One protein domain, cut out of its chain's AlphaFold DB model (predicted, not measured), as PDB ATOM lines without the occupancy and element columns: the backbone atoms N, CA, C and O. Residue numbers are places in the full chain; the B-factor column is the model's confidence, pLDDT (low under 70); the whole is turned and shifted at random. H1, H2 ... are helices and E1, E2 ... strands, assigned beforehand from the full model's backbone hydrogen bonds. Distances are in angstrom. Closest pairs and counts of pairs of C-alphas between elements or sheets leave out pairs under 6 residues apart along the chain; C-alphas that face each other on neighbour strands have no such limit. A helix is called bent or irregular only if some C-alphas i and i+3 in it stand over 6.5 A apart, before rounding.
ATOM      1  N   ALA A  46     159.785 183.981 198.613       59.66
ATOM      2  CA  ALA A  46     159.765 182.709 197.884       59.66
ATOM      3  C   ALA A  46     161.168 182.309 197.417       59.66
ATOM      4  O   ALA A  46     161.619 181.200 197.691       59.66
ATOM      5  N   TYR A  47     161.917 183.227 196.803       61.19
ATOM      6  CA  TYR A  47     163.295 182.951 196.393       61.19
ATOM      7  C   TYR A  47     164.192 182.553 197.586       61.19
ATOM      8  O   TYR A  47     164.993 181.622 197.487       61.19
ATOM      9  N   ILE A  48     164.011 183.196 198.746       70.94
ATOM     10  CA  ILE A  48     164.705 182.826 199.991       70.94
ATOM     11  C   ILE A  48     164.263 181.459 200.536       70.94
ATOM     12  O   ILE A  48     165.120 180.700 200.990       70.94
ATOM     13  N   ALA A  49     162.974 181.109 200.475       65.75
ATOM     14  CA  ALA A  49     162.485 179.781 200.852       65.75
ATOM     15  C   ALA A  49     163.128 178.680 199.990       65.75
ATOM     16  O   ALA A  49     163.654 177.708 200.532       65.75
ATOM     17  N   GLY A  50     163.201 178.884 198.669       61.75
ATOM     18  CA  GLY A  50     163.883 177.975 197.743       61.75
ATOM     19  C   GLY A  50     165.354 177.752 198.101       61.75
ATOM     20  O   GLY A  50     165.781 176.612 198.281       61.75
ATOM     21  N   LEU A  51     166.112 178.836 198.310       66.69
ATOM     22  CA  LEU A  51     167.511 178.752 198.748       66.69
ATOM     23  C   LEU A  51     167.680 178.081 200.123       66.69
ATOM     24  O   LEU A  51     168.686 177.417 200.368       66.69
ATOM     25  N   LEU A  52     166.721 178.243 201.037       71.19
ATOM     26  CA  LEU A  52     166.741 177.574 202.340       71.19
ATOM     27  C   LEU A  52     166.407 176.069 202.226       71.19
ATOM     28  O   LEU A  52     166.952 175.269 202.992       71.19
ATOM     29  N   GLN A  53     165.597 175.663 201.243       67.50
ATOM     30  CA  GLN A  53     165.328 174.255 200.924       67.50
ATOM     31  C   GLN A  53     166.523 173.565 200.238       67.50
ATOM     32  O   GLN A  53     166.757 172.386 200.498       67.50
ATOM     33  N   THR A  54     167.312 174.258 199.411       58.47
ATOM     34  CA  THR A  54     168.525 173.685 198.794       58.47
ATOM     35  C   THR A  54     169.734 173.792 199.734       58.47
ATOM     36  O   THR A  54     170.172 172.810 200.348       58.47
ATOM     37  N   ASP A  55     170.225 175.013 199.924       67.19
ATOM     38  CA  ASP A  55     171.533 175.352 200.497       67.19
ATOM     39  C   ASP A  55     171.461 175.840 201.953       67.19
ATOM     40  O   ASP A  55     172.489 176.115 202.592       67.19
ATOM     41  N   GLY A  56     170.241 175.932 202.486       72.50
ATOM     42  CA  GLY A  56     169.955 176.261 203.874       72.50
ATOM     43  C   GLY A  56     170.436 175.198 204.859       72.50
ATOM     44  O   GLY A  56     170.380 173.998 204.593       72.50
ATOM     45  N   THR A  57     170.874 175.618 206.042       82.44
ATOM     46  CA  THR A  57     171.091 174.736 207.198       82.44
ATOM     47  C   THR A  57     170.494 175.383 208.439       82.44
ATOM     48  O   THR A  57     170.980 176.427 208.877       82.44
ATOM     49  N   PHE A  58     169.474 174.754 209.022       84.69
ATOM     50  CA  PHE A  58     168.889 175.150 210.302       84.69
ATOM     51  C   PHE A  58     169.652 174.482 211.448       84.69
ATOM     52  O   PHE A  58     169.863 173.269 211.443       84.69
ATOM     53  N   SER A  59     170.099 175.249 212.442       89.44
ATOM     54  CA  SER A  59     170.718 174.676 213.637       89.44
ATOM     55  C   SER A  59     170.711 175.636 214.822       89.44
ATOM     56  O   SER A  59     170.404 176.818 214.713       89.44
ATOM     57  N   PHE A  60     171.125 175.133 215.976       91.62
ATOM     58  CA  PHE A  60     171.538 175.955 217.108       91.62
ATOM     59  C   PHE A  60     172.760 175.337 217.781       91.62
ATOM     60  O   PHE A  60     173.177 174.215 217.476       91.62
ATOM     61  N   MET A  61     173.366 176.098 218.680       88.62
ATOM     62  CA  MET A  61     174.483 175.681 219.519       88.62
ATOM     63  C   MET A  61     174.544 176.575 220.754       88.62
ATOM     64  O   MET A  61     174.018 177.686 220.742       88.62
ATOM     65  N   TRP A  62     175.224 176.121 221.802       88.00
ATOM     66  CA  TRP A  62     175.532 176.972 222.949       88.00
ATOM     67  C   TRP A  62     176.919 177.591 222.815       88.00
ATOM     68  O   TRP A  62     177.857 176.957 222.314       88.00
ATOM     69  N   THR A  63     177.049 178.845 223.240       81.19
ATOM     70  CA  THR A  63     178.329 179.558 223.264       81.19
ATOM     71  C   THR A  63     179.297 178.909 224.257       81.19
ATOM     72  O   THR A  63     178.904 178.396 225.303       81.19
ATOM     73  N   ARG A  64     180.603 178.950 223.957       74.38
ATOM     74  CA  ARG A  64     181.645 178.433 224.868       74.38
ATOM     75  C   ARG A  64     181.930 179.339 226.075       74.38
ATOM     76  O   ARG A  64     182.518 178.863 227.034       74.38
ATOM     77  N   ARG A  65     181.580 180.631 226.008       75.56
ATOM     78  CA  ARG A  65     181.906 181.634 227.041       75.56
ATOM     79  C   ARG A  65     180.924 181.596 228.214       75.56
ATOM     80  O   ARG A  65     181.341 181.659 229.361       75.56
ATOM     81  N   ASP A  66     179.636 181.523 227.901       76.38
ATOM     82  CA  ASP A  66     178.530 181.795 228.825       76.38
ATOM     83  C   ASP A  66     177.410 180.738 228.758       76.38
ATOM     84  O   ASP A  66     176.478 180.774 229.558       76.38
ATOM     85  N   GLY A  67     177.497 179.772 227.834       76.38
ATOM     86  CA  GLY A  67     176.490 178.721 227.673       76.38
ATOM     87  C   GLY A  67     175.143 179.231 227.153       76.38
ATOM     88  O   GLY A  67     174.130 178.553 227.327       76.38
ATOM     89  N   SER A  68     175.096 180.413 226.530       84.75
ATOM     90  CA  SER A  68     173.861 180.983 225.992       84.75
ATOM     91  C   SER A  68     173.446 180.313 224.684       84.75
ATOM     92  O   SER A  68     174.269 179.908 223.858       84.75
ATOM     93  N   PHE A  69     172.133 180.165 224.508       90.69
ATOM     94  CA  PHE A  69     171.535 179.533 223.336       90.69
ATOM     95  C   PHE A  69     171.645 180.451 222.108       90.69
ATOM     96  O   PHE A  69     171.113 181.567 222.084       90.69
ATOM     97  N   CYS A  70     172.334 179.956 221.081       90.94
ATOM     98  CA  CYS A  70     172.639 180.662 219.846       90.94
ATOM     99  C   CYS A  70     172.042 179.896 218.645       90.94
ATOM    100  O   CYS A  70     172.676 178.960 218.139       90.94
ATOM    101  N   PRO A  71     170.834 180.263 218.177       94.00
ATOM    102  CA  PRO A  71     170.257 179.729 216.948       94.00
ATOM    103  C   PRO A  71     170.973 180.326 215.735       94.00
ATOM    104  O   PRO A  71     171.457 181.464 215.783       94.00
ATOM    105  N   ARG A  72     171.072 179.539 214.661       91.88
ATOM    106  CA  ARG A  72     171.812 179.869 213.440       91.88
ATOM    107  C   ARG A  72     171.124 179.274 212.216       91.88
ATOM    108  O   ARG A  72     170.852 178.076 212.176       91.88
ATOM    109  N   VAL A  73     170.919 180.095 211.194       90.44
ATOM    110  CA  VAL A  73     170.541 179.638 209.855       90.44
ATOM    111  C   VAL A  73     171.639 180.048 208.884       90.44
ATOM    112  O   VAL A  73     172.014 181.217 208.824       90.44
ATOM    113  N   PHE A  74     172.183 179.080 208.156       85.62
ATOM    114  CA  PHE A  74     173.227 179.294 207.153       85.62
ATOM    115  C   PHE A  74     172.619 179.155 205.760       85.62
ATOM    116  O   PHE A  74     171.886 178.202 205.535       85.62
ATOM    117  N   LEU A  75     172.976 180.033 204.825       76.88
ATOM    118  CA  LEU A  75     172.828 179.820 203.384       76.88
ATOM    119  C   LEU A  75     174.224 179.652 202.784       76.88
ATOM    120  O   LEU A  75     175.075 180.530 202.949       76.88
ATOM    121  N   THR A  76     174.470 178.515 202.139       72.00
ATOM    122  CA  THR A  76     175.807 178.116 201.673       72.00
ATOM    123  C   THR A  76     175.987 178.421 200.189       72.00
ATOM    124  O   THR A  76     175.270 177.886 199.357       72.00
ATOM    125  N   PHE A  77     176.985 179.224 199.832       61.12
ATOM    126  CA  PHE A  77     177.251 179.624 198.450       61.12
ATOM    127  C   PHE A  77     178.648 179.180 197.990       61.12
ATOM    128  O   PHE A  77     179.615 179.185 198.756       61.12
ATOM    129  N   GLY A  78     178.775 178.808 196.714       56.59
ATOM    130  CA  GLY A  78     180.075 178.581 196.072       56.59
ATOM    131  C   GLY A  78     180.851 179.887 195.848       56.59
ATOM    132  O   GLY A  78     180.265 180.967 195.849       56.59
ATOM    133  N   GLN A  79     182.164 179.792 195.607       59.12
ATOM    134  CA  GLN A  79     183.073 180.945 195.448       59.12
ATOM    135  C   GLN A  79     182.562 181.974 194.419       59.12
ATOM    136  O   GLN A  79     182.460 183.161 194.720       59.12
ATOM    137  N   LYS A  80     182.111 181.497 193.249       52.81
ATOM    138  CA  LYS A  80     181.527 182.308 192.158       52.81
ATOM    139  C   LYS A  80     180.215 183.034 192.522       52.81
ATOM    140  O   LYS A  80     179.744 183.873 191.762       52.81
ATOM    141  N   ARG A  81     179.610 182.732 193.678       57.50
ATOM    142  CA  ARG A  81     178.392 183.377 194.205       57.50
ATOM    143  C   ARG A  81     178.677 184.299 195.406       57.50
ATOM    144  O   ARG A  81     177.730 184.752 196.041       57.50
ATOM    145  N   TYR A  82     179.939 184.639 195.707       65.12
ATOM    146  CA  TYR A  82     180.271 185.591 196.785       65.12
ATOM    147  C   TYR A  82     179.640 186.977 196.571       65.12
ATOM    148  O   TYR A  82     179.004 187.506 197.482       65.12
ATOM    149  N   ASN A  83     179.749 187.542 195.363       60.34
ATOM    150  CA  ASN A  83     179.160 188.847 195.044       60.34
ATOM    151  C   ASN A  83     177.626 188.815 195.139       60.34
ATOM    152  O   ASN A  83     177.028 189.721 195.714       60.34
ATOM    153  N   PHE A  84     176.988 187.732 194.689       65.38
ATOM    154  CA  PHE A  84     175.553 187.506 194.878       65.38
ATOM    155  C   PHE A  84     175.157 187.452 196.367       65.38
ATOM    156  O   PHE A  84     174.241 188.152 196.805       65.38
ATOM    157  N   ALA A  85     175.892 186.684 197.176       66.56
ATOM    158  CA  ALA A  85     175.678 186.603 198.617       66.56
ATOM    159  C   ALA A  85     175.801 187.983 199.299       66.56
ATOM    160  O   ALA A  85     174.934 188.362 200.088       66.56
ATOM    161  N   LYS A  86     176.841 188.754 198.954       74.19
ATOM    162  CA  LYS A  86     177.168 190.058 199.552       74.19
ATOM    163  C   LYS A  86     176.263 191.206 199.106       74.19
ATOM    164  O   LYS A  86     175.865 192.012 199.939       74.19
ATOM    165  N   TYR A  87     175.950 191.303 197.815       75.12
ATOM    166  CA  TYR A  87     175.290 192.480 197.231       75.12
ATOM    167  C   TYR A  87     173.812 192.262 196.887       75.12
ATOM    168  O   TYR A  87     173.114 193.224 196.578       75.12
ATOM    169  N   ARG A  88     173.305 191.024 196.964       73.00
ATOM    170  CA  ARG A  88     171.894 190.704 196.689       73.00
ATOM    171  C   ARG A  88     171.220 190.045 197.899       73.00
ATOM    172  O   ARG A  88     170.233 190.578 198.404       73.00
ATOM    173  N   ILE A  89     171.796 188.971 198.448       78.81
ATOM    174  CA  ILE A  89     171.199 188.235 199.583       78.81
ATOM    175  C   ILE A  89     171.316 188.995 200.918       78.81
ATOM    176  O   ILE A  89     170.307 189.162 201.604       78.81
ATOM    177  N   GLN A  90     172.498 189.502 201.300       85.06
ATOM    178  CA  GLN A  90     172.612 190.292 202.538       85.06
ATOM    179  C   GLN A  90     171.733 191.560 202.534       85.06
ATOM    180  O   GLN A  90     171.062 191.790 203.541       85.06
ATOM    181  N   PRO A  91     171.663 192.374 201.456       85.69
ATOM    182  CA  PRO A  91     170.816 193.564 201.447       85.69
ATOM    183  C   PRO A  91     169.320 193.246 201.477       85.69
ATOM    184  O   PRO A  91     168.571 194.030 202.054       85.69
ATOM    185  N   PHE A  92     168.880 192.101 200.934       86.88
ATOM    186  CA  PHE A  92     167.505 191.630 201.130       86.88
ATOM    187  C   PHE A  92     167.199 191.441 202.623       86.88
ATOM    188  O   PHE A  92     166.269 192.058 203.135       86.88
ATOM    189  N   PHE A  93     168.016 190.669 203.350       92.94
ATOM    190  CA  PHE A  93     167.805 190.447 204.785       92.94
ATOM    191  C   PHE A  93     167.916 191.735 205.614       92.94
ATOM    192  O   PHE A  93     167.086 191.967 206.494       92.94
ATOM    193  N   THR A  94     168.866 192.618 205.293       91.94
ATOM    194  CA  THR A  94     169.017 193.917 205.968       91.94
ATOM    195  C   THR A  94     167.783 194.811 205.787       91.94
ATOM    196  O   THR A  94     167.365 195.453 206.745       91.94
ATOM    197  N   LYS A  95     167.138 194.799 204.608       91.56
ATOM    198  CA  LYS A  95     165.851 195.485 204.354       91.56
ATOM    199  C   LYS A  95     164.655 194.871 205.104       91.56
ATOM    200  O   LYS A  95     163.554 195.403 205.012       91.56
ATOM    201  N   GLN A  96     164.846 193.753 205.804       89.69
ATOM    202  CA  GLN A  96     163.834 193.040 206.592       89.69
ATOM    203  C   GLN A  96     164.219 192.983 208.090       89.69
ATOM    204  O   GLN A  96     163.773 192.090 208.806       89.69
ATOM    205  N   ASP A  97     165.093 193.889 208.553       93.88
ATOM    206  CA  ASP A  97     165.661 193.955 209.916       93.88
ATOM    207  C   ASP A  97     166.462 192.716 210.382       93.88
ATOM    208  O   ASP A  97     166.849 192.608 211.553       93.88
ATOM    209  N   ILE A  98     166.783 191.795 209.469       93.75
ATOM    210  CA  ILE A  98     167.560 190.582 209.746       93.75
ATOM    211  C   ILE A  98     169.043 190.875 209.498       93.75
ATOM    212  O   ILE A  98     169.510 190.953 208.361       93.75
ATOM    213  N   ARG A  99     169.823 190.999 210.578       93.69
ATOM    214  CA  ARG A  99     171.281 191.164 210.470       93.69
ATOM    215  C   ARG A  99     171.943 189.837 210.093       93.69
ATOM    216  O   ARG A  99     171.688 188.813 210.727       93.69
ATOM    217  N   THR A 100     172.833 189.883 209.106       91.88
ATOM    218  CA  THR A 100     173.590 188.731 208.590       91.88
ATOM    219  C   THR A 100     175.097 188.950 208.690       91.88
ATOM    220  O   THR A 100     175.566 190.088 208.674       91.88
ATOM    221  N   THR A 101     175.869 187.865 208.732       87.31
ATOM    222  CA  THR A 101     177.330 187.879 208.540       87.31
ATOM    223  C   THR A 101     177.728 187.048 207.318       87.31
ATOM    224  O   THR A 101     177.067 186.063 206.993       87.31
ATOM    225  N   LEU A 102     178.812 187.432 206.635       80.56
ATOM    226  CA  LEU A 102     179.469 186.592 205.626       80.56
ATOM    227  C   LEU A 102     180.659 185.884 206.264       80.56
ATOM    228  O   LEU A 102     181.682 186.509 206.537       80.56
ATOM    229  N   ASN A 103     180.539 184.575 206.452       75.12
ATOM    230  CA  ASN A 103     181.622 183.746 206.962       75.12
ATOM    231  C   ASN A 103     182.256 182.968 205.792       75.12
ATOM    232  O   ASN A 103     181.559 182.160 205.170       75.12
ATOM    233  N   PRO A 104     183.550 183.166 205.465       63.78
ATOM    234  CA  PRO A 104     184.220 182.367 204.441       63.78
ATOM    235  C   PRO A 104     184.292 180.899 204.882       63.78
ATOM    236  O   PRO A 104     184.659 180.589 206.019       63.78
ATOM    237  N   ARG A 105     183.940 179.977 203.981       59.28
ATOM    238  CA  ARG A 105     183.861 178.542 204.271       59.28
ATOM    239  C   ARG A 105     185.257 177.920 204.264       59.28
ATOM    240  O   ARG A 105     185.688 177.330 203.276       59.28
ATOM    241  N   THR A 106     185.954 178.015 205.392       47.12
ATOM    242  CA  THR A 106     187.227 177.320 205.628       47.12
ATOM    243  C   THR A 106     187.013 175.808 205.762       47.12
ATOM    244  O   THR A 106     186.857 175.257 206.852       47.12
ATOM    245  N   LEU A 107     187.028 175.105 204.626       43.12
ATOM    246  CA  LEU A 107     187.211 173.654 204.590       43.12
ATOM    247  C   LEU A 107     188.590 173.329 205.183       43.12
ATOM    248  O   LEU A 107     189.617 173.564 204.552       43.12
ATOM    249  N   LYS A 108     188.621 172.791 206.410       37.91
ATOM    250  CA  LYS A 108     189.855 172.591 207.200       37.91
ATOM    251  C   LYS A 108     190.890 171.621 206.602       37.91
ATOM    252  O   LYS A 108     191.963 171.486 207.179       37.91
ATOM    253  N   ASN A 109     190.592 170.995 205.463       36.94
ATOM    254  CA  ASN A 109     191.462 170.034 204.778       36.94
ATOM    255  C   ASN A 109     191.957 170.547 203.404       36.94
ATOM    256  O   ASN A 109     192.516 169.775 202.628       36.94
ATOM    257  N   ALA A 110     191.756 171.831 203.077       34.69
ATOM    258  CA  ALA A 110     192.286 172.441 201.856       34.69
ATOM    259  C   ALA A 110     193.815 172.629 201.959       34.69
ATOM    260  O   ALA A 110     194.286 173.617 202.519       34.69
ATOM    261  N   LYS A 111     194.591 171.669 201.432       34.34
ATOM    262  CA  LYS A 111     196.067 171.747 201.387       34.34
ATOM    263  C   LYS A 111     196.583 172.876 200.481       34.34
ATOM    264  O   LYS A 111     197.633 173.434 200.776       34.34
ATOM    265  N   ASN A 112     195.824 173.240 199.445       33.94
ATOM    266  CA  ASN A 112     196.112 174.374 198.565       33.94
ATOM    267  C   ASN A 112     195.093 175.496 198.823       33.94
ATOM    268  O   ASN A 112     193.906 175.241 199.022       33.94
ATOM    269  N   ILE A 113     195.562 176.746 198.838       36.84
ATOM    270  CA  ILE A 113     194.801 177.910 199.331       36.84
ATOM    271  C   ILE A 113     193.938 178.572 198.228       36.84
ATOM    272  O   ILE A 113     193.117 179.443 198.527       36.84
ATOM    273  N   SER A 114     194.082 178.158 196.972       37.91
ATOM    274  CA  SER A 114     193.528 178.799 195.770       37.91
ATOM    275  C   SER A 114     192.049 178.485 195.463       37.91
ATOM    276  O   SER A 114     191.274 179.421 195.264       37.91
ATOM    277  N   ASP A 115     191.627 177.211 195.459       38.28
ATOM    278  CA  ASP A 115     190.571 176.779 194.509       38.28
ATOM    279  C   ASP A 115     189.168 176.404 195.056       38.28
ATOM    280  O   ASP A 115     188.239 176.266 194.261       38.28
ATOM    281  N   GLU A 116     188.952 176.231 196.371       47.12
ATOM    282  CA  GLU A 116     187.642 175.779 196.924       47.12
ATOM    283  C   GLU A 116     187.082 176.646 198.086       47.12
ATOM    284  O   GLU A 116     186.644 176.130 199.119       47.12
ATOM    285  N   LYS A 117     187.049 177.981 197.951       54.66
ATOM    286  CA  LYS A 117     186.541 178.908 198.992       54.66
ATOM    287  C   LYS A 117     185.085 179.341 198.770       54.66
ATOM    288  O   LYS A 117     184.805 180.396 198.206       54.66
ATOM    289  N   GLY A 118     184.137 178.553 199.278       63.16
ATOM    290  CA  GLY A 118     182.736 178.985 199.413       63.16
ATOM    291  C   GLY A 118     182.534 180.093 200.463       63.16
ATOM    292  O   GLY A 118     183.441 180.412 201.233       63.16
ATOM    293  N   VAL A 119     181.321 180.641 200.552       69.50
ATOM    294  CA  VAL A 119     180.918 181.599 201.597       69.50
ATOM    295  C   VAL A 119     179.551 181.240 202.165       69.50
ATOM    296  O   VAL A 119     178.667 180.804 201.433       69.50
ATOM    297  N   ASN A 120     179.361 181.450 203.464       80.75
ATOM    298  CA  ASN A 120     178.071 181.287 204.116       80.75
ATOM    299  C   ASN A 120     177.505 182.669 204.467       80.75
ATOM    300  O   ASN A 120     178.166 183.423 205.183       80.75
ATOM    301  N   VAL A 121     176.280 182.978 204.034       84.94
ATOM    302  CA  VAL A 121     175.472 184.023 204.688       84.94
ATOM    303  C   VAL A 121     174.897 183.395 205.949       84.94
ATOM    304  O   VAL A 121     174.257 182.346 205.866       84.94
ATOM    305  N   VAL A 122     175.133 183.996 207.112       90.44
ATOM    306  CA  VAL A 122     174.683 183.443 208.394       90.44
ATOM    307  C   VAL A 122     173.764 184.415 209.116       90.44
ATOM    308  O   VAL A 122     174.102 185.576 209.339       90.44
ATOM    309  N   ILE A 123     172.595 183.908 209.494       93.62
ATOM    310  CA  ILE A 123     171.600 184.559 210.337       93.62
ATOM    311  C   ILE A 123     171.761 183.950 211.731       93.62
ATOM    312  O   ILE A 123     171.338 182.821 211.969       93.62
ATOM    313  N   GLU A 124     172.413 184.667 212.646       90.38
ATOM    314  CA  GLU A 124     172.647 184.212 214.025       90.38
ATOM    315  C   GLU A 124     171.837 185.032 215.039       90.38
ATOM    316  O   GLU A 124     171.490 186.180 214.770       90.38
ATOM    317  N   ASN A 125     171.643 184.466 216.237       87.62
ATOM    318  CA  ASN A 125     170.927 185.018 217.399       87.62
ATOM    319  C   ASN A 125     169.386 184.965 217.340       87.62
ATOM    320  O   ASN A 125     168.764 184.947 216.279       87.62
ATOM    321  N   ASN A 126     168.777 184.948 218.533       89.56
ATOM    322  CA  ASN A 126     167.335 184.757 218.721       89.56
ATOM    323  C   ASN A 126     166.483 185.824 218.013       89.56
ATOM    324  O   ASN A 126     165.455 185.478 217.446       89.56
ATOM    325  N   LYS A 127     166.900 187.103 217.991       92.00
ATOM    326  CA  LYS A 127     166.127 188.168 217.329       92.00
ATOM    327  C   LYS A 127     166.066 187.926 215.821       92.00
ATOM    328  O   LYS A 127     164.976 187.866 215.264       92.00
ATOM    329  N   ASN A 128     167.220 187.771 215.172       94.31
ATOM    330  CA  ASN A 128     167.279 187.630 213.716       94.31
ATOM    331  C   ASN A 128     166.570 186.351 213.235       94.31
ATOM    332  O   ASN A 128     165.822 186.394 212.262       94.31
ATOM    333  N   VAL A 129     166.772 185.225 213.933       93.12
ATOM    334  CA  VAL A 129     166.143 183.945 213.567       93.12
ATOM    335  C   VAL A 129     164.630 183.967 213.826       93.12
ATOM    336  O   VAL A 129     163.878 183.464 212.997       93.12
ATOM    337  N   ASN A 130     164.150 184.620 214.894       90.94
ATOM    338  CA  ASN A 130     162.708 184.784 215.111       90.94
ATOM    339  C   ASN A 130     162.060 185.693 214.055       90.94
ATOM    340  O   ASN A 130     160.949 185.397 213.623       90.94
ATOM    341  N   ILE A 131     162.735 186.757 213.596       92.56
ATOM    342  CA  ILE A 131     162.231 187.593 212.490       92.56
ATOM    343  C   ILE A 131     162.182 186.783 211.186       92.56
ATOM    344  O   ILE A 131     161.171 186.838 210.495       92.56
ATOM    345  N   LEU A 132     163.209 185.976 210.886       90.94
ATOM    346  CA  LEU A 132     163.214 185.067 209.733       90.94
ATOM    347  C   LEU A 132     162.030 184.088 209.770       90.94
ATOM    348  O   LEU A 132     161.265 184.013 208.813       90.94
ATOM    349  N   ILE A 133     161.858 183.359 210.877       87.75
ATOM    350  CA  ILE A 133     160.776 182.374 211.035       87.75
ATOM    351  C   ILE A 133     159.408 183.058 210.969       87.75
ATOM    352  O   ILE A 133     158.505 182.554 210.302       87.75
ATOM    353  N   LYS A 134     159.257 184.235 211.592       86.44
ATOM    354  CA  LYS A 134     158.035 185.039 211.494       86.44
ATOM    355  C   LYS A 134     157.754 185.453 210.047       86.44
ATOM    356  O   LYS A 134     156.634 185.258 209.600       86.44
ATOM    357  N   LYS A 135     158.741 185.959 209.301       84.62
ATOM    358  CA  LYS A 135     158.555 186.400 207.908       84.62
ATOM    359  C   LYS A 135     158.192 185.260 206.961       84.62
ATOM    360  O   LYS A 135     157.262 185.408 206.179       84.62
ATOM    361  N   LEU A 136     158.841 184.103 207.096       75.69
ATOM    362  CA  LEU A 136     158.446 182.889 206.371       75.69
ATOM    363  C   LEU A 136     157.024 182.435 206.762       75.69
ATOM    364  O   LEU A 136     156.276 181.960 205.914       75.69
ATOM    365  N   SER A 137     156.616 182.626 208.021       74.88
ATOM    366  CA  SER A 137     155.256 182.303 208.480       74.88
ATOM    367  C   SER A 137     154.188 183.290 207.998       74.88
ATOM    368  O   SER A 137     153.060 182.871 207.753       74.88
ATOM    369  N   GLU A 138     154.529 184.573 207.857       74.31
ATOM    370  CA  GLU A 138     153.658 185.610 207.290       74.31
ATOM    371  C   GLU A 138     153.447 185.389 205.785       74.31
ATOM    372  O   GLU A 138     152.305 185.375 205.335       74.31
ATOM    373  N   GLU A 139     154.524 185.162 205.025       66.75
ATOM    374  CA  GLU A 139     154.468 185.004 203.564       66.75
ATOM    375  C   GLU A 139     153.768 183.699 203.143       66.75
ATOM    376  O   GLU A 139     152.910 183.706 202.261       66.75
ATOM    377  N   PHE A 140     154.112 182.567 203.776       61.16
ATOM    378  CA  PHE A 140     153.624 181.243 203.361       61.16
ATOM    379  C   PHE A 140     152.413 180.736 204.137       61.16
ATOM    380  O   PHE A 140     151.918 179.666 203.790       61.16
ATOM    381  N   ASN A 141     151.951 181.487 205.151       53.38
ATOM    382  CA  ASN A 141     150.775 181.222 205.990       53.38
ATOM    383  C   ASN A 141     150.506 179.714 206.148       53.38
ATOM    384  O   ASN A 141     149.681 179.153 205.423       53.38
ATOM    385  N   PHE A 142     151.243 179.086 207.080       51.75
ATOM    386  CA  PHE A 142     151.507 177.638 207.267       51.75
ATOM    387  C   PHE A 142     150.294 176.672 207.378       51.75
ATOM    388  O   PHE A 142     150.441 175.538 207.817       51.75
ATOM    389  N   SER A 143     149.102 177.090 206.963       39.19
ATOM    390  CA  SER A 143     147.908 176.273 206.746       39.19
ATOM    391  C   SER A 143     147.736 175.756 205.307       39.19
ATOM    392  O   SER A 143     146.909 174.873 205.100       39.19
ATOM    393  N   ASN A 144     148.432 176.318 204.300       42.03
ATOM    394  CA  ASN A 144     148.158 176.004 202.882       42.03
ATOM    395  C   ASN A 144     149.370 175.926 201.922       42.03
ATOM    396  O   ASN A 144     149.162 175.592 200.756       42.03
ATOM    397  N   SER A 145     150.613 176.195 202.345       41.50
ATOM    398  CA  SER A 145     151.785 176.096 201.452       41.50
ATOM    399  C   SER A 145     153.033 175.517 202.121       41.50
ATOM    400  O   SER A 145     153.319 175.796 203.286       41.50
ATOM    401  N   ILE A 146     153.792 174.713 201.366       49.91
ATOM    402  CA  ILE A 146     155.093 174.184 201.790       49.91
ATOM    403  C   ILE A 146     156.171 175.246 201.573       49.91
ATOM    404  O   ILE A 146     156.487 175.612 200.445       49.91
ATOM    405  N   CYS A 147     156.793 175.670 202.674       52.59
ATOM    406  CA  CYS A 147     158.054 176.410 202.649       52.59
ATOM    407  C   CYS A 147     159.273 175.464 202.631       52.59
ATOM    408  O   CYS A 147     160.275 175.784 201.998       52.59
ATOM    409  N   PHE A 148     159.192 174.306 203.306       57.06
ATOM    410  CA  PHE A 148     160.260 173.297 203.405       57.06
ATOM    411  C   PHE A 148     159.696 171.879 203.388       57.06
ATOM    412  O   PHE A 148     158.633 171.645 203.961       57.06
ATOM    413  N   ALA A 149     160.435 170.933 202.807       56.75
ATOM    414  CA  ALA A 149     160.053 169.521 202.736       56.75
ATOM    415  C   ALA A 149     161.034 168.600 203.480       56.75
ATOM    416  O   ALA A 149     162.203 168.940 203.701       56.75
ATOM    417  N   ASP A 150     160.537 167.419 203.845       60.97
ATOM    418  CA  ASP A 150     161.306 166.269 204.325       60.97
ATOM    419  C   ASP A 150     162.279 166.614 205.465       60.97
ATOM    420  O   ASP A 150     161.904 167.204 206.481       60.97
ATOM    421  N   GLY A 151     163.558 166.271 205.310       61.94
ATOM    422  CA  GLY A 151     164.581 166.568 206.303       61.94
ATOM    423  C   GLY A 151     164.770 168.063 206.580       61.94
ATOM    424  O   GLY A 151     165.072 168.413 207.715       61.94
ATOM    425  N   LYS A 152     164.548 168.964 205.609       72.38
ATOM    426  CA  LYS A 152     164.620 170.417 205.861       72.38
ATOM    427  C   LYS A 152     163.433 170.894 206.693       72.38
ATOM    428  O   LYS A 152     163.631 171.712 207.587       72.38
ATOM    429  N   LEU A 153     162.234 170.352 206.450       71.62
ATOM    430  CA  LEU A 153     161.064 170.589 207.300       71.62
ATOM    431  C   LEU A 153     161.342 170.113 208.728       71.62
ATOM    432  O   LEU A 153     161.121 170.863 209.675       71.62
ATOM    433  N   ARG A 154     161.919 168.913 208.884       75.19
ATOM    434  CA  ARG A 154     162.348 168.380 210.186       75.19
ATOM    435  C   ARG A 154     163.350 169.307 210.877       75.19
ATOM    436  O   ARG A 154     163.144 169.660 212.033       75.19
ATOM    437  N   ASP A 155     164.405 169.739 210.186       78.88
ATOM    438  CA  ASP A 155     165.437 170.623 210.749       78.88
ATOM    439  C   ASP A 155     164.869 172.014 211.116       78.88
ATOM    440  O   ASP A 155     165.240 172.589 212.142       78.88
ATOM    441  N   TYR A 156     163.933 172.538 210.319       83.88
ATOM    442  CA  TYR A 156     163.193 173.774 210.594       83.88
ATOM    443  C   TYR A 156     162.298 173.644 211.837       83.88
ATOM    444  O   TYR A 156     162.373 174.486 212.734       83.88
ATOM    445  N   LEU A 157     161.501 172.573 211.940       83.31
ATOM    446  CA  LEU A 157     160.632 172.315 213.093       83.31
ATOM    447  C   LEU A 157     161.440 172.050 214.374       83.31
ATOM    448  O   LEU A 157     161.104 172.584 215.430       83.31
ATOM    449  N   LEU A 158     162.560 171.322 214.284       88.12
ATOM    450  CA  LEU A 158     163.509 171.142 215.390       88.12
ATOM    451  C   LEU A 158     164.078 172.490 215.872       88.12
ATOM    452  O   LEU A 158     164.183 172.710 217.079       88.12
ATOM    453  N   LEU A 159     164.397 173.424 214.963       92.25
ATOM    454  CA  LEU A 159     164.846 174.772 215.336       92.25
ATOM    455  C   LEU A 159     163.718 175.613 215.960       92.25
ATOM    456  O   LEU A 159     163.939 176.263 216.981       92.25
ATOM    457  N   LYS A 160     162.512 175.568 215.381       90.75
ATOM    458  CA  LYS A 160     161.297 176.222 215.894       90.75
ATOM    459  C   LYS A 160     160.995 175.772 217.329       90.75
ATOM    460  O   LYS A 160     160.911 176.612 218.224       90.75
ATOM    461  N   LYS A 161     160.947 174.459 217.589       91.88
ATOM    462  CA  LYS A 161     160.748 173.914 218.943       91.88
ATOM    463  C   LYS A 161     161.900 174.241 219.895       91.88
ATOM    464  O   LYS A 161     161.651 174.529 221.064       91.88
ATOM    465  N   ALA A 162     163.145 174.283 219.418       94.12
ATOM    466  CA  ALA A 162     164.269 174.718 220.247       94.12
ATOM    467  C   ALA A 162     164.159 176.192 220.684       94.12
ATOM    468  O   ALA A 162     164.529 176.527 221.809       94.12
ATOM    469  N   LEU A 163     163.609 177.067 219.838       93.56
ATOM    470  CA  LEU A 163     163.315 178.459 220.192       93.56
ATOM    471  C   LEU A 163     162.163 178.553 221.204       93.56
ATOM    472  O   LEU A 163     162.320 179.211 222.231       93.56
ATOM    473  N   GLU A 164     161.054 177.837 220.973       92.12
ATOM    474  CA  GLU A 164     159.920 177.750 221.913       92.12
ATOM    475  C   GLU A 164     160.377 177.307 223.321       92.12
ATOM    476  O   GLU A 164     160.019 177.929 224.324       92.12
ATOM    477  N   LEU A 165     161.213 176.266 223.411       92.69
ATOM    478  CA  LEU A 165     161.802 175.790 224.669       92.69
ATOM    479  C   LEU A 165     162.763 176.801 225.306       92.69
ATOM    480  O   LEU A 165     162.748 176.986 226.522       92.69
ATOM    481  N   ASN A 166     163.609 177.458 224.512       93.81
ATOM    482  CA  ASN A 166     164.569 178.435 225.018       93.81
ATOM    483  C   ASN A 166     163.875 179.637 225.682       93.81
ATOM    484  O   ASN A 166     164.337 180.109 226.722       93.81
ATOM    485  N   GLU A 167     162.741 180.099 225.148       92.38
ATOM    486  CA  GLU A 167     161.955 181.146 225.811       92.38
ATOM    487  C   GLU A 167     161.255 180.633 227.087       92.38
ATOM    488  O   GLU A 167     161.293 181.331 228.102       92.38
ATOM    489  N   LYS A 168     160.737 179.391 227.112       92.25
ATOM    490  CA  LYS A 168     160.222 178.743 228.346       92.25
ATOM    491  C   LYS A 168     161.293 178.631 229.447       92.25
ATOM    492  O   LYS A 168     161.014 178.869 230.622       92.25
ATOM    493  N   ILE A 169     162.537 178.307 229.081       92.50
ATOM    494  CA  ILE A 169     163.684 178.223 230.008       92.50
ATOM    495  C   ILE A 169     164.034 179.594 230.604       92.50
ATOM    496  O   ILE A 169     164.417 179.674 231.775       92.50
ATOM    497  N   LYS A 170     163.907 180.677 229.827       91.06
ATOM    498  CA  LYS A 170     164.142 182.047 230.312       91.06
ATOM    499  C   LYS A 170     163.026 182.539 231.230       91.06
ATOM    500  O   LYS A 170     163.334 183.146 232.252       91.06
ATOM    501  N   SER A 171     161.763 182.302 230.869       92.56
ATOM    502  CA  SER A 171     160.599 182.841 231.588       92.56
ATOM    503  C   SER A 171     160.308 182.128 232.910       92.56
ATOM    504  O   SER A 171     159.830 182.759 233.852       92.56
ATOM    505  N   SER A 172     160.624 180.832 233.014       93.94
ATOM    506  CA  SER A 172     160.455 180.079 234.259       93.94
ATOM    507  C   SER A 172     161.351 180.607 235.392       93.94
ATOM    508  O   SER A 172     162.416 181.187 235.163       93.94
ATOM    509  N   ARG A 173     160.956 180.352 236.644       93.94
ATOM    510  CA  ARG A 173     161.808 180.516 237.837       93.94
ATOM    511  C   ARG A 173     162.295 179.184 238.414       93.94
ATOM    512  O   ARG A 173     163.321 179.183 239.084       93.94
ATOM    513  N   ASP A 174     161.630 178.068 238.111       95.06
ATOM    514  CA  ASP A 174     162.015 176.745 238.615       95.06
ATOM    515  C   ASP A 174     163.271 176.206 237.906       95.06
ATOM    516  O   ASP A 174     163.336 176.109 236.677       95.06
ATOM    517  N   GLN A 175     164.271 175.833 238.700       91.62
ATOM    518  CA  GLN A 175     165.536 175.282 238.231       91.62
ATOM    519  C   GLN A 175     165.423 173.802 237.820       91.62
ATOM    520  O   GLN A 175     166.167 173.364 236.935       91.62
ATOM    521  N   ASN A 176     164.479 173.042 238.385       91.81
ATOM    522  CA  ASN A 176     164.232 171.653 237.993       91.81
ATOM    523  C   ASN A 176     163.622 171.599 236.589       91.81
ATOM    524  O   ASN A 176     164.192 170.961 235.701       91.81
ATOM    525  N   PHE A 177     162.555 172.369 236.346       93.69
ATOM    526  CA  PHE A 177     161.994 172.619 235.018       93.69
ATOM    527  C   PHE A 177     163.074 173.059 234.020       93.69
ATOM    528  O   PHE A 177     163.255 172.409 232.992       93.69
ATOM    529  N   LYS A 178     163.873 174.091 234.337       92.88
ATOM    530  CA  LYS A 178     164.962 174.551 233.449       92.88
ATOM    531  C   LYS A 178     165.976 173.460 233.120       92.88
ATOM    532  O   LYS A 178     166.503 173.447 232.010       92.88
ATOM    533  N   THR A 179     166.270 172.564 234.058       92.44
ATOM    534  CA  THR A 179     167.196 171.445 233.832       92.44
ATOM    535  C   THR A 179     166.579 170.411 232.888       92.44
ATOM    536  O   THR A 179     167.225 170.010 231.924       92.44
ATOM    537  N   THR A 180     165.308 170.055 233.087       92.69
ATOM    538  CA  THR A 180     164.558 169.143 232.206       92.69
ATOM    539  C   THR A 180     164.403 169.695 230.783       92.69
ATOM    540  O   THR A 180     164.718 168.998 229.816       92.69
ATOM    541  N   GLU A 181     164.018 170.964 230.624       93.75
ATOM    542  CA  GLU A 181     163.880 171.585 229.298       93.75
ATOM    543  C   GLU A 181     165.243 171.754 228.595       93.75
ATOM    544  O   GLU A 181     165.340 171.610 227.374       93.75
ATOM    545  N   LYS A 182     166.338 171.981 229.340       93.19
ATOM    546  CA  LYS A 182     167.702 171.932 228.780       93.19
ATOM    547  C   LYS A 182     168.073 170.528 228.287       93.19
ATOM    548  O   LYS A 182     168.656 170.419 227.212       93.19
ATOM    549  N   CYS A 183     167.718 169.461 229.008       93.44
ATOM    550  CA  CYS A 183     167.910 168.085 228.531       93.44
ATOM    551  C   CYS A 183     167.132 167.822 227.228       93.44
ATOM    552  O   CYS A 183     167.681 167.228 226.299       93.44
ATOM    553  N   ARG A 184     165.903 168.345 227.105       94.06
ATOM    554  CA  ARG A 184     165.115 168.312 225.855       94.06
ATOM    555  C   ARG A 184     165.796 169.054 224.704       94.06
ATOM    556  O   ARG A 184     165.856 168.525 223.595       94.06
ATOM    557  N   LEU A 185     166.388 170.224 224.957       93.81
ATOM    558  CA  LEU A 185     167.199 170.915 223.947       93.81
ATOM    559  C   LEU A 185     168.439 170.110 223.524       93.81
ATOM    560  O   LEU A 185     168.791 170.130 222.346       93.81
ATOM    561  N   VAL A 186     169.105 169.397 224.442       93.56
ATOM    562  CA  VAL A 186     170.223 168.500 224.086       93.56
ATOM    563  C   VAL A 186     169.734 167.362 223.191       93.56
ATOM    564  O   VAL A 186     170.353 167.107 222.161       93.56
ATOM    565  N   PHE A 187     168.592 166.744 223.504       93.69
ATOM    566  CA  PHE A 187     167.991 165.717 222.646       93.69
ATOM    567  C   PHE A 187     167.673 166.241 221.236       93.69
ATOM    568  O   PHE A 187     168.091 165.634 220.250       93.69
ATOM    569  N   ILE A 188     167.032 167.411 221.119       92.12
ATOM    570  CA  ILE A 188     166.803 168.066 219.820       92.12
ATOM    571  C   ILE A 188     168.133 168.308 219.096       92.12
ATOM    572  O   ILE A 188     168.234 168.056 217.895       92.12
ATOM    573  N   LYS A 189     169.180 168.759 219.803       91.88
ATOM    574  CA  LYS A 189     170.482 169.008 219.175       91.88
ATOM    575  C   LYS A 189     171.109 167.728 218.622       91.88
ATOM    576  O   LYS A 189     171.712 167.780 217.547       91.88
ATOM    577  N   LEU A 190     170.941 166.595 219.302       89.19
ATOM    578  CA  LEU A 190     171.345 165.281 218.801       89.19
ATOM    579  C   LEU A 190     170.514 164.898 217.561       89.19
ATOM    580  O   LEU A 190     171.103 164.590 216.530       89.19
ATOM    581  N   LYS A 191     169.183 165.070 217.583       85.75
ATOM    582  CA  LYS A 191     168.288 164.830 216.425       85.75
ATOM    583  C   LYS A 191     168.552 165.715 215.197       85.75
ATOM    584  O   LYS A 191     168.310 165.283 214.069       85.75
ATOM    585  N   MET A 192     169.092 166.920 215.380       82.88
ATOM    586  CA  MET A 192     169.635 167.736 214.280       82.88
ATOM    587  C   MET A 192     171.011 167.253 213.793       82.88
ATOM    588  O   MET A 192     171.394 167.528 212.661       82.88
ATOM    589  N   SER A 193     171.782 166.582 214.650       78.38
ATOM    590  CA  SER A 193     173.151 166.142 214.347       78.38
ATOM    591  C   SER A 193     173.203 164.762 213.679       78.38
ATOM    592  O   SER A 193     174.151 164.504 212.952       78.38
ATOM    593  N   GLU A 194     172.167 163.926 213.823       71.94
ATOM    594  CA  GLU A 194     172.018 162.638 213.110       71.94
ATOM    595  C   GLU A 194     172.157 162.758 211.582       71.94
ATOM    596  O   GLU A 194     172.633 161.838 210.929       71.94
ATOM    597  N   ARG A 195     171.765 163.903 211.004       61.59
ATOM    598  CA  ARG A 195     171.871 164.188 209.560       61.59
ATOM    599  C   ARG A 195     173.056 165.097 209.202       61.59
ATOM    600  O   ARG A 195     173.196 165.509 208.052       61.59
ATOM    601  N   ALA A 196     173.918 165.423 210.166       60.91
ATOM    602  CA  ALA A 196     175.103 166.240 209.942       60.91
ATOM    603  C   ALA A 196     176.315 165.353 209.622       60.91
ATOM    604  O   ALA A 196     176.809 164.625 210.476       60.91
ATOM    605  N   THR A 197     176.870 165.485 208.415       49.88
ATOM    606  CA  THR A 197     178.069 164.760 207.944       49.88
ATOM    607  C   THR A 197     179.381 165.265 208.574       49.88
ATOM    608  O   THR A 197     180.407 165.383 207.908       49.88
ATOM    609  N   SER A 198     179.357 165.628 209.860       55.38
ATOM    610  CA  SER A 198     180.492 166.215 210.568       55.38
ATOM    611  C   SER A 198     181.096 165.241 211.574       55.38
ATOM    612  O   SER A 198     180.525 164.990 212.629       55.38
ATOM    613  N   GLU A 199     182.336 164.833 211.307       51.62
ATOM    614  CA  GLU A 199     183.238 164.065 212.190       51.62
ATOM    615  C   GLU A 199     183.520 164.738 213.556       51.62
ATOM    616  O   GLU A 199     184.302 164.238 214.359       51.62
ATOM    617  N   ARG A 200     182.942 165.920 213.813       63.50
ATOM    618  CA  ARG A 200     183.056 166.691 215.060       63.50
ATOM    619  C   ARG A 200     181.685 167.050 215.649       63.50
ATOM    620  O   ARG A 200     181.536 168.095 216.288       63.50
ATOM    621  N   ALA A 201     180.678 166.209 215.412       70.62
ATOM    622  CA  ALA A 201     179.478 166.185 216.238       70.62
ATOM    623  C   ALA A 201     179.871 165.877 217.695       70.62
ATOM    624  O   ALA A 201     180.722 165.027 217.940       70.62
ATOM    625  N   LEU A 202     179.280 166.600 218.645       82.12
ATOM    626  CA  LEU A 202     179.578 166.442 220.071       82.12
ATOM    627  C   LEU A 202     178.604 165.449 220.702       82.12
ATOM    628  O   LEU A 202     177.424 165.435 220.329       82.12
ATOM    629  N   THR A 203     179.081 164.665 221.667       88.31
ATOM    630  CA  THR A 203     178.268 163.631 222.329       88.31
ATOM    631  C   THR A 203     177.193 164.230 223.250       88.31
ATOM    632  O   THR A 203     177.175 165.434 223.532       88.31
ATOM    633  N   LYS A 204     176.286 163.382 223.760       91.31
ATOM    634  CA  LYS A 204     175.309 163.765 224.796       91.31
ATOM    635  C   LYS A 204     176.026 164.374 226.008       91.31
ATOM    636  O   LYS A 204     175.649 165.442 226.484       91.31
ATOM    637  N   GLU A 205     177.062 163.693 226.480       91.88
ATOM    638  CA  GLU A 205     177.857 164.019 227.663       91.88
ATOM    639  C   GLU A 205     178.560 165.370 227.490       91.88
ATOM    640  O   GLU A 205     178.483 166.218 228.376       91.88
ATOM    641  N   GLU A 206     179.166 165.622 226.324       89.56
ATOM    642  CA  GLU A 206     179.807 166.906 226.018       89.56
ATOM    643  C   GLU A 206     178.818 168.083 225.995       89.56
ATOM    644  O   GLU A 206     179.160 169.193 226.420       89.56
ATOM    645  N   TRP A 207     177.590 167.871 225.508       89.62
ATOM    646  CA  TRP A 207     176.548 168.900 225.552       89.62
ATOM    647  C   TRP A 207     176.023 169.135 226.974       89.62
ATOM    648  O   TRP A 207     175.884 170.292 227.374       89.62
ATOM    649  N   LEU A 208     175.780 168.077 227.755       91.00
ATOM    650  CA  LEU A 208     175.343 168.186 229.154       91.00
ATOM    651  C   LEU A 208     176.407 168.885 230.019       91.00
ATOM    652  O   LEU A 208     176.083 169.844 230.726       91.00
ATOM    653  N   ALA A 209     177.683 168.520 229.864       88.44
ATOM    654  CA  ALA A 209     178.806 169.158 230.548       88.44
ATOM    655  C   ALA A 209     178.896 170.666 230.245       88.44
ATOM    656  O   ALA A 209     179.049 171.477 231.162       88.44
ATOM    657  N   ARG A 210     178.711 171.083 228.981       86.94
ATOM    658  CA  ARG A 210     178.664 172.513 228.604       86.94
ATOM    659  C   ARG A 210     177.496 173.277 229.222       86.94
ATOM    660  O   ARG A 210     177.609 174.483 229.423       86.94
ATOM    661  N   LEU A 211     176.393 172.598 229.529       88.00
ATOM    662  CA  LEU A 211     175.230 173.181 230.202       88.00
ATOM    663  C   LEU A 211     175.307 173.110 231.735       88.00
ATOM    664  O   LEU A 211     174.390 173.612 232.394       88.00
ATOM    665  N   LYS A 212     176.391 172.536 232.281       89.31
ATOM    666  CA  LYS A 212     176.580 172.208 233.704       89.31
ATOM    667  C   LYS A 212     175.462 171.304 234.241       89.31
ATOM    668  O   LYS A 212     174.924 171.538 235.319       89.31
ATOM    669  N   ILE A 213     175.096 170.295 233.450       90.88
ATOM    670  CA  ILE A 213     174.147 169.238 233.808       90.88
ATOM    671  C   ILE A 213     174.922 167.926 233.942       90.88
ATOM    672  O   ILE A 213     175.858 167.673 233.185       90.88
ATOM    673  N   ASP A 214     174.508 167.100 234.900       90.69
ATOM    674  CA  ASP A 214     174.973 165.726 235.084       90.69
ATOM    675  C   ASP A 214     174.936 164.934 233.753       90.69
ATOM    676  O   ASP A 214     173.860 164.807 233.160       90.69
ATOM    677  N   PRO A 215     176.076 164.402 233.261       91.00
ATOM    678  CA  PRO A 215     176.136 163.670 231.998       91.00
ATOM    679  C   PRO A 215     175.387 162.328 232.033       91.00
ATOM    680  O   PRO A 215     175.027 161.809 230.973       91.00
ATOM    681  N   THR A 216     175.113 161.766 233.217       90.12
ATOM    682  CA  THR A 216     174.368 160.506 233.362       90.12
ATOM    683  C   THR A 216     172.880 160.661 233.044       90.12
ATOM    684  O   THR A 216     172.253 159.681 232.646       90.12
ATOM    685  N   ARG A 217     172.330 161.889 233.122       90.88
ATOM    686  CA  ARG A 217     170.925 162.194 232.801       90.88
ATOM    687  C   ARG A 217     170.502 161.560 231.477       90.88
ATOM    688  O   ARG A 217     171.140 161.759 230.436       90.88
ATOM    689  N   ASP A 218     169.375 160.856 231.514       90.38
ATOM    690  CA  ASP A 218     168.710 160.423 230.297       90.38
ATOM    691  C   ASP A 218     168.067 161.627 229.594       90.38
ATOM    692  O   ASP A 218     167.256 162.356 230.164       90.38
ATOM    693  N   VAL A 219     168.456 161.836 228.338       91.94
ATOM    694  CA  VAL A 219     167.855 162.834 227.447       91.94
ATOM    695  C   VAL A 219     166.837 162.204 226.494       91.94
ATOM    696  O   VAL A 219     166.042 162.934 225.910       91.94
ATOM    697  N   GLN A 220     166.849 160.875 226.323       89.19
ATOM    698  CA  GLN A 220     165.988 160.179 225.373       89.19
ATOM    699  C   GLN A 220     164.542 160.134 225.857       89.19
ATOM    700  O   GLN A 220     163.677 160.635 225.145       89.19
ATOM    701  N   SER A 221     164.253 159.629 227.064       89.25
ATOM    702  CA  SER A 221     162.877 159.634 227.595       89.25
ATOM    703  C   SER A 221     162.302 161.051 227.691       89.25
ATOM    704  O   SER A 221     161.179 161.298 227.252       89.25
ATOM    705  N   LEU A 222     163.099 162.009 228.182       88.69
ATOM    706  CA  LEU A 222     162.693 163.410 228.319       88.69
ATOM    707  C   LEU A 222     162.380 164.072 226.969       88.69
ATOM    708  O   LEU A 222     161.471 164.901 226.899       88.69
ATOM    709  N   GLY A 223     163.141 163.743 225.919       86.25
ATOM    710  CA  GLY A 223     163.036 164.351 224.593       86.25
ATOM    711  C   GLY A 223     162.142 163.614 223.592       86.25
ATOM    712  O   GLY A 223     161.696 164.245 222.635       86.25
ATOM    713  N   LYS A 224     161.850 162.322 223.801       85.31
ATOM    714  CA  LYS A 224     161.142 161.483 222.822       85.31
ATOM    715  C   LYS A 224     159.762 162.031 222.458       85.31
ATOM    716  O   LYS A 224     159.541 162.317 221.290       85.31
ATOM    717  N   GLY A 225     158.881 162.260 223.437       85.38
ATOM    718  CA  GLY A 225     157.512 162.728 223.164       85.38
ATOM    719  C   GLY A 225     157.460 164.051 222.384       85.38
ATOM    720  O   GLY A 225     156.649 164.204 221.481       85.38
ATOM    721  N   LEU A 226     158.405 164.962 222.642       87.06
ATOM    722  CA  LEU A 226     158.543 166.218 221.896       87.06
ATOM    723  C   LEU A 226     158.997 166.002 220.439       87.06
ATOM    724  O   LEU A 226     158.675 166.796 219.561       87.06
ATOM    725  N   TYR A 227     159.774 164.957 220.166       85.44
ATOM    726  CA  TYR A 227     160.146 164.592 218.800       85.44
ATOM    727  C   TYR A 227     159.018 163.850 218.084       85.44
ATOM    728  O   TYR A 227     158.814 164.085 216.897       85.44
ATOM    729  N   ASP A 228     158.248 163.037 218.804       80.56
ATOM    730  CA  ASP A 228     157.034 162.411 218.284       80.56
ATOM    731  C   ASP A 228     156.005 163.505 217.887       80.56
ATOM    732  O   ASP A 228     155.499 163.482 216.767       80.56
ATOM    733  N   GLU A 229     155.815 164.556 218.707       84.50
ATOM    734  CA  GLU A 229     155.053 165.773 218.341       84.50
ATOM    735  C   GLU A 229     155.553 166.426 217.033       84.50
ATOM    736  O   GLU A 229     154.753 166.772 216.165       84.50
ATOM    737  N   ILE A 230     156.874 166.585 216.867       80.31
ATOM    738  CA  ILE A 230     157.486 167.176 215.659       80.31
ATOM    739  C   ILE A 230     157.270 166.287 214.423       80.31
ATOM    740  O   ILE A 230     157.086 166.803 213.317       80.31
ATOM    741  N   VAL A 231     157.296 164.964 214.589       76.50
ATOM    742  CA  VAL A 231     157.042 164.000 213.511       76.50
ATOM    743  C   VAL A 231     155.578 164.052 213.067       76.50
ATOM    744  O   VAL A 231     155.327 164.048 211.861       76.50
ATOM    745  N   GLU A 232     154.620 164.178 213.989       77.81
ATOM    746  CA  GLU A 232     153.210 164.368 213.620       77.81
ATOM    747  C   GLU A 232     152.937 165.760 213.015       77.81
ATOM    748  O   GLU A 232     152.207 165.849 212.027       77.81
ATOM    749  N   GLU A 233     153.581 166.837 213.500       78.06
ATOM    750  CA  GLU A 233     153.512 168.172 212.869       78.06
ATOM    751  C   GLU A 233     154.015 168.115 211.409       78.06
ATOM    752  O   GLU A 233     153.357 168.622 210.498       78.06
ATOM    753  N   ALA A 234     155.129 167.416 211.151       70.38
ATOM    754  CA  ALA A 234     155.658 167.214 209.800       70.38
ATOM    755  C   ALA A 234     154.733 166.358 208.907       70.38
ATOM    756  O   ALA A 234     154.501 166.708 207.746       70.38
ATOM    757  N   LYS A 235     154.170 165.260 209.433       68.62
ATOM    758  CA  LYS A 235     153.208 164.408 208.708       68.62
ATOM    759  C   LYS A 235     151.952 165.180 208.306       68.62
ATOM    760  O   LYS A 235     151.529 165.078 207.155       68.62
ATOM    761  N   ALA A 236     151.382 165.966 209.220       71.25
ATOM    762  CA  ALA A 236     150.176 166.750 208.965       71.25
ATOM    763  C   ALA A 236     150.390 167.772 207.834       71.25
ATOM    764  O   ALA A 236     149.573 167.853 206.914       71.25
ATOM    765  N   LEU A 237     151.520 168.491 207.847       64.44
ATOM    766  CA  LEU A 237     151.892 169.444 206.794       64.44
ATOM    767  C   LEU A 237     152.092 168.752 205.429       64.44
ATOM    768  O   LEU A 237     151.546 169.202 204.418       64.44
ATOM    769  N   ASN A 238     152.787 167.609 205.395       57.81
ATOM    770  CA  ASN A 238     152.960 166.809 204.173       57.81
ATOM    771  C   ASN A 238     151.615 166.280 203.624       57.81
ATOM    772  O   ASN A 238     151.394 166.252 202.407       57.81
ATOM    773  N   GLN A 239     150.682 165.892 204.501       58.28
ATOM    774  CA  GLN A 239     149.349 165.424 204.111       58.28
ATOM    775  C   GLN A 239     148.478 166.562 203.553       58.28
ATOM    776  O   GLN A 239     147.797 166.370 202.543       58.28
ATOM    777  N   GLN A 240     148.527 167.755 204.157       57.16
ATOM    778  CA  GLN A 240     147.844 168.951 203.647       57.16
ATOM    779  C   GLN A 240     148.320 169.299 202.231       57.16
ATOM    780  O   GLN A 240     147.495 169.453 201.327       57.16
ATOM    781  N   PHE A 241     149.636 169.312 201.997       54.47
ATOM    782  CA  PHE A 241     150.201 169.521 200.661       54.47
ATOM    783  C   PHE A 241     149.790 168.434 199.662       54.47
ATOM    784  O   PHE A 241     149.365 168.741 198.549       54.47
ATOM    785  N   SER A 242     149.834 167.163 200.072       50.31
ATOM    786  CA  SER A 242     149.382 166.038 199.243       50.31
ATOM    787  C   SER A 242     147.922 166.193 198.801       50.31
ATOM    788  O   SER A 242     147.572 165.851 197.670       50.31
ATOM    789  N   ASN A 243     147.063 166.735 199.667       51.09
ATOM    790  CA  ASN A 243     145.666 167.021 199.345       51.09
ATOM    791  C   ASN A 243     145.529 168.248 198.425       51.09
ATOM    792  O   ASN A 243     144.789 168.182 197.442       51.09
ATOM    793  N   PHE A 244     146.286 169.323 198.667       47.78
ATOM    794  CA  PHE A 244     146.339 170.499 197.787       47.78
ATOM    795  C   PHE A 244     146.807 170.149 196.363       47.78
ATOM    796  O   PHE A 244     146.207 170.599 195.383       47.78
ATOM    797  N   ALA A 245     147.822 169.291 196.229       44.22
ATOM    798  CA  ALA A 245     148.317 168.806 194.943       44.22
ATOM    799  C   ALA A 245     147.274 167.937 194.210       44.22
ATOM    800  O   ALA A 245     147.053 168.123 193.014       44.22
ATOM    801  N   LYS A 246     146.575 167.041 194.927       39.81
ATOM    802  CA  LYS A 246     145.472 166.213 194.387       39.81
ATOM    803  C   LYS A 246     144.228 167.019 193.996       39.81
ATOM    804  O   LYS A 246     143.487 166.596 193.113       39.81
ATOM    805  N   TYR A 247     143.978 168.151 194.652       36.97
ATOM    806  CA  TYR A 247     142.919 169.084 194.268       36.97
ATOM    807  C   TYR A 247     143.333 169.877 193.019       36.97
ATOM    808  O   TYR A 247     142.615 169.901 192.020       36.97
ATOM    809  N   SER A 248     144.543 170.441 193.038       35.78
ATOM    810  CA  SER A 248     145.095 171.230 191.934       35.78
ATOM    811  C   SER A 248     145.285 170.419 190.649       35.78
ATOM    812  O   SER A 248     145.145 170.975 189.569       35.78
ATOM    813  N   SER A 249     145.548 169.111 190.714       36.34
ATOM    814  CA  SER A 249     145.682 168.275 189.510       36.34
ATOM    815  C   SER A 249     144.360 167.987 188.784       36.34
ATOM    816  O   SER A 249     144.397 167.578 187.627       36.34
ATOM    817  N   LYS A 250     143.199 168.226 189.416       36.47
ATOM    818  CA  LYS A 250     141.882 168.145 188.751       36.47
ATOM    819  C   LYS A 250     141.493 169.436 188.025       36.47
ATOM    820  O   LYS A 250     140.773 169.369 187.037       36.47
TER     821      LYS A 250
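AT A GLANCE: This is residues 46 to 250 of the 424 residues of the protein "Hypothetical protein" of Dunaliella tertiolecta (UniProt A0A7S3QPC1). A strongly twisted sheet of four strands has helices H1, H2, H3 and H4 over one face; H4 folds back as a long helical hairpin with H5, and short H6 packs on H5. The longest helix, H7, starts beside H5 and runs past H4 until its residues 245 to 248 stick out, as does the loop 108 to 114. The printed part has 205 residues with seven named helices and four named strands, along the chain H1 E1 E2 H2 E3 E4 H3 H4 H5 H6 H7. The sheet's order is E1 - E2 - E4 - E3, antiparallel throughout; the class is mixed, helices and strands. The whole is compact, with a radius of gyration of the C-alphas of 18.4 A, and spans 55 by 47 by 30 A.

IN THESE COORDINATES: Find C-alpha 56 at (169.955, 176.261, 203.874), where E1 begins, residues 56 to 62; then read E2, 69 to 77, 25.5 A long, E3, 101 to 104, and E4, 119 to 124. The helices are H1, residues 46 to 54, H2, 79 to 94, H3, 126 to 140, 20.9 A, H4, 150 to 171, 31.9 A, H5, 175 to 193, 26.7 A, H6, 204 to 210, and H7, 220 to 248, 40.9 A, ending at C-alpha 248, (145.095, 171.230, 191.934). H2 is irregular, with C-alphas 80 and 83 7.5 A apart, and H7 too, with C-alphas 222 and 225 7.3 A apart.

HOW THE PARTS SIT: Start at the hairpin E1 and E2, where N 59 and O 72 are 2.9 A apart. Between E2 and E4 look at N 75 and O 121, 2.8 A, and in the hairpin E3 and E4 at N 103 and O 120, 2.9 A. E2, H2 and E3 make a split strand-helix-strand unit, two strands running the same way with E4 between them; its crossover is right-handed. H1, H2, H3 and H4 on the same face make two layers, helices over a sheet; H4 has a height over the sheet of 8.1 A. H5, the hub, only grazes the sheet with residues 185 to 193. H4 and H5, a helical hairpin, touch at a shallow tilt of 17 degrees, opposite ways, closest at the C-alphas of Ile 169 and Lys 178, 5.2 A. With residues 180 to 188 alone H5 touches H7, closest at the C-alphas of Arg 184 and Gly 223, 4.6 A. Every O i to N i+4 pair is within hydrogen-bond range in H1, H3, H4, H5 and H6; H2 has 7 of 12 and H7 23 of 25.

THE WHOLE: The C-alphas of Arg 65 and Lys 250, the two farthest apart, are 57.0 A apart. The printed part has no cut, and the link E3 to E4 is long. Mean pLDDT of the printed part is 75.6; look for values under 70 at, among others, residues 104 to 119 and 237 to 250.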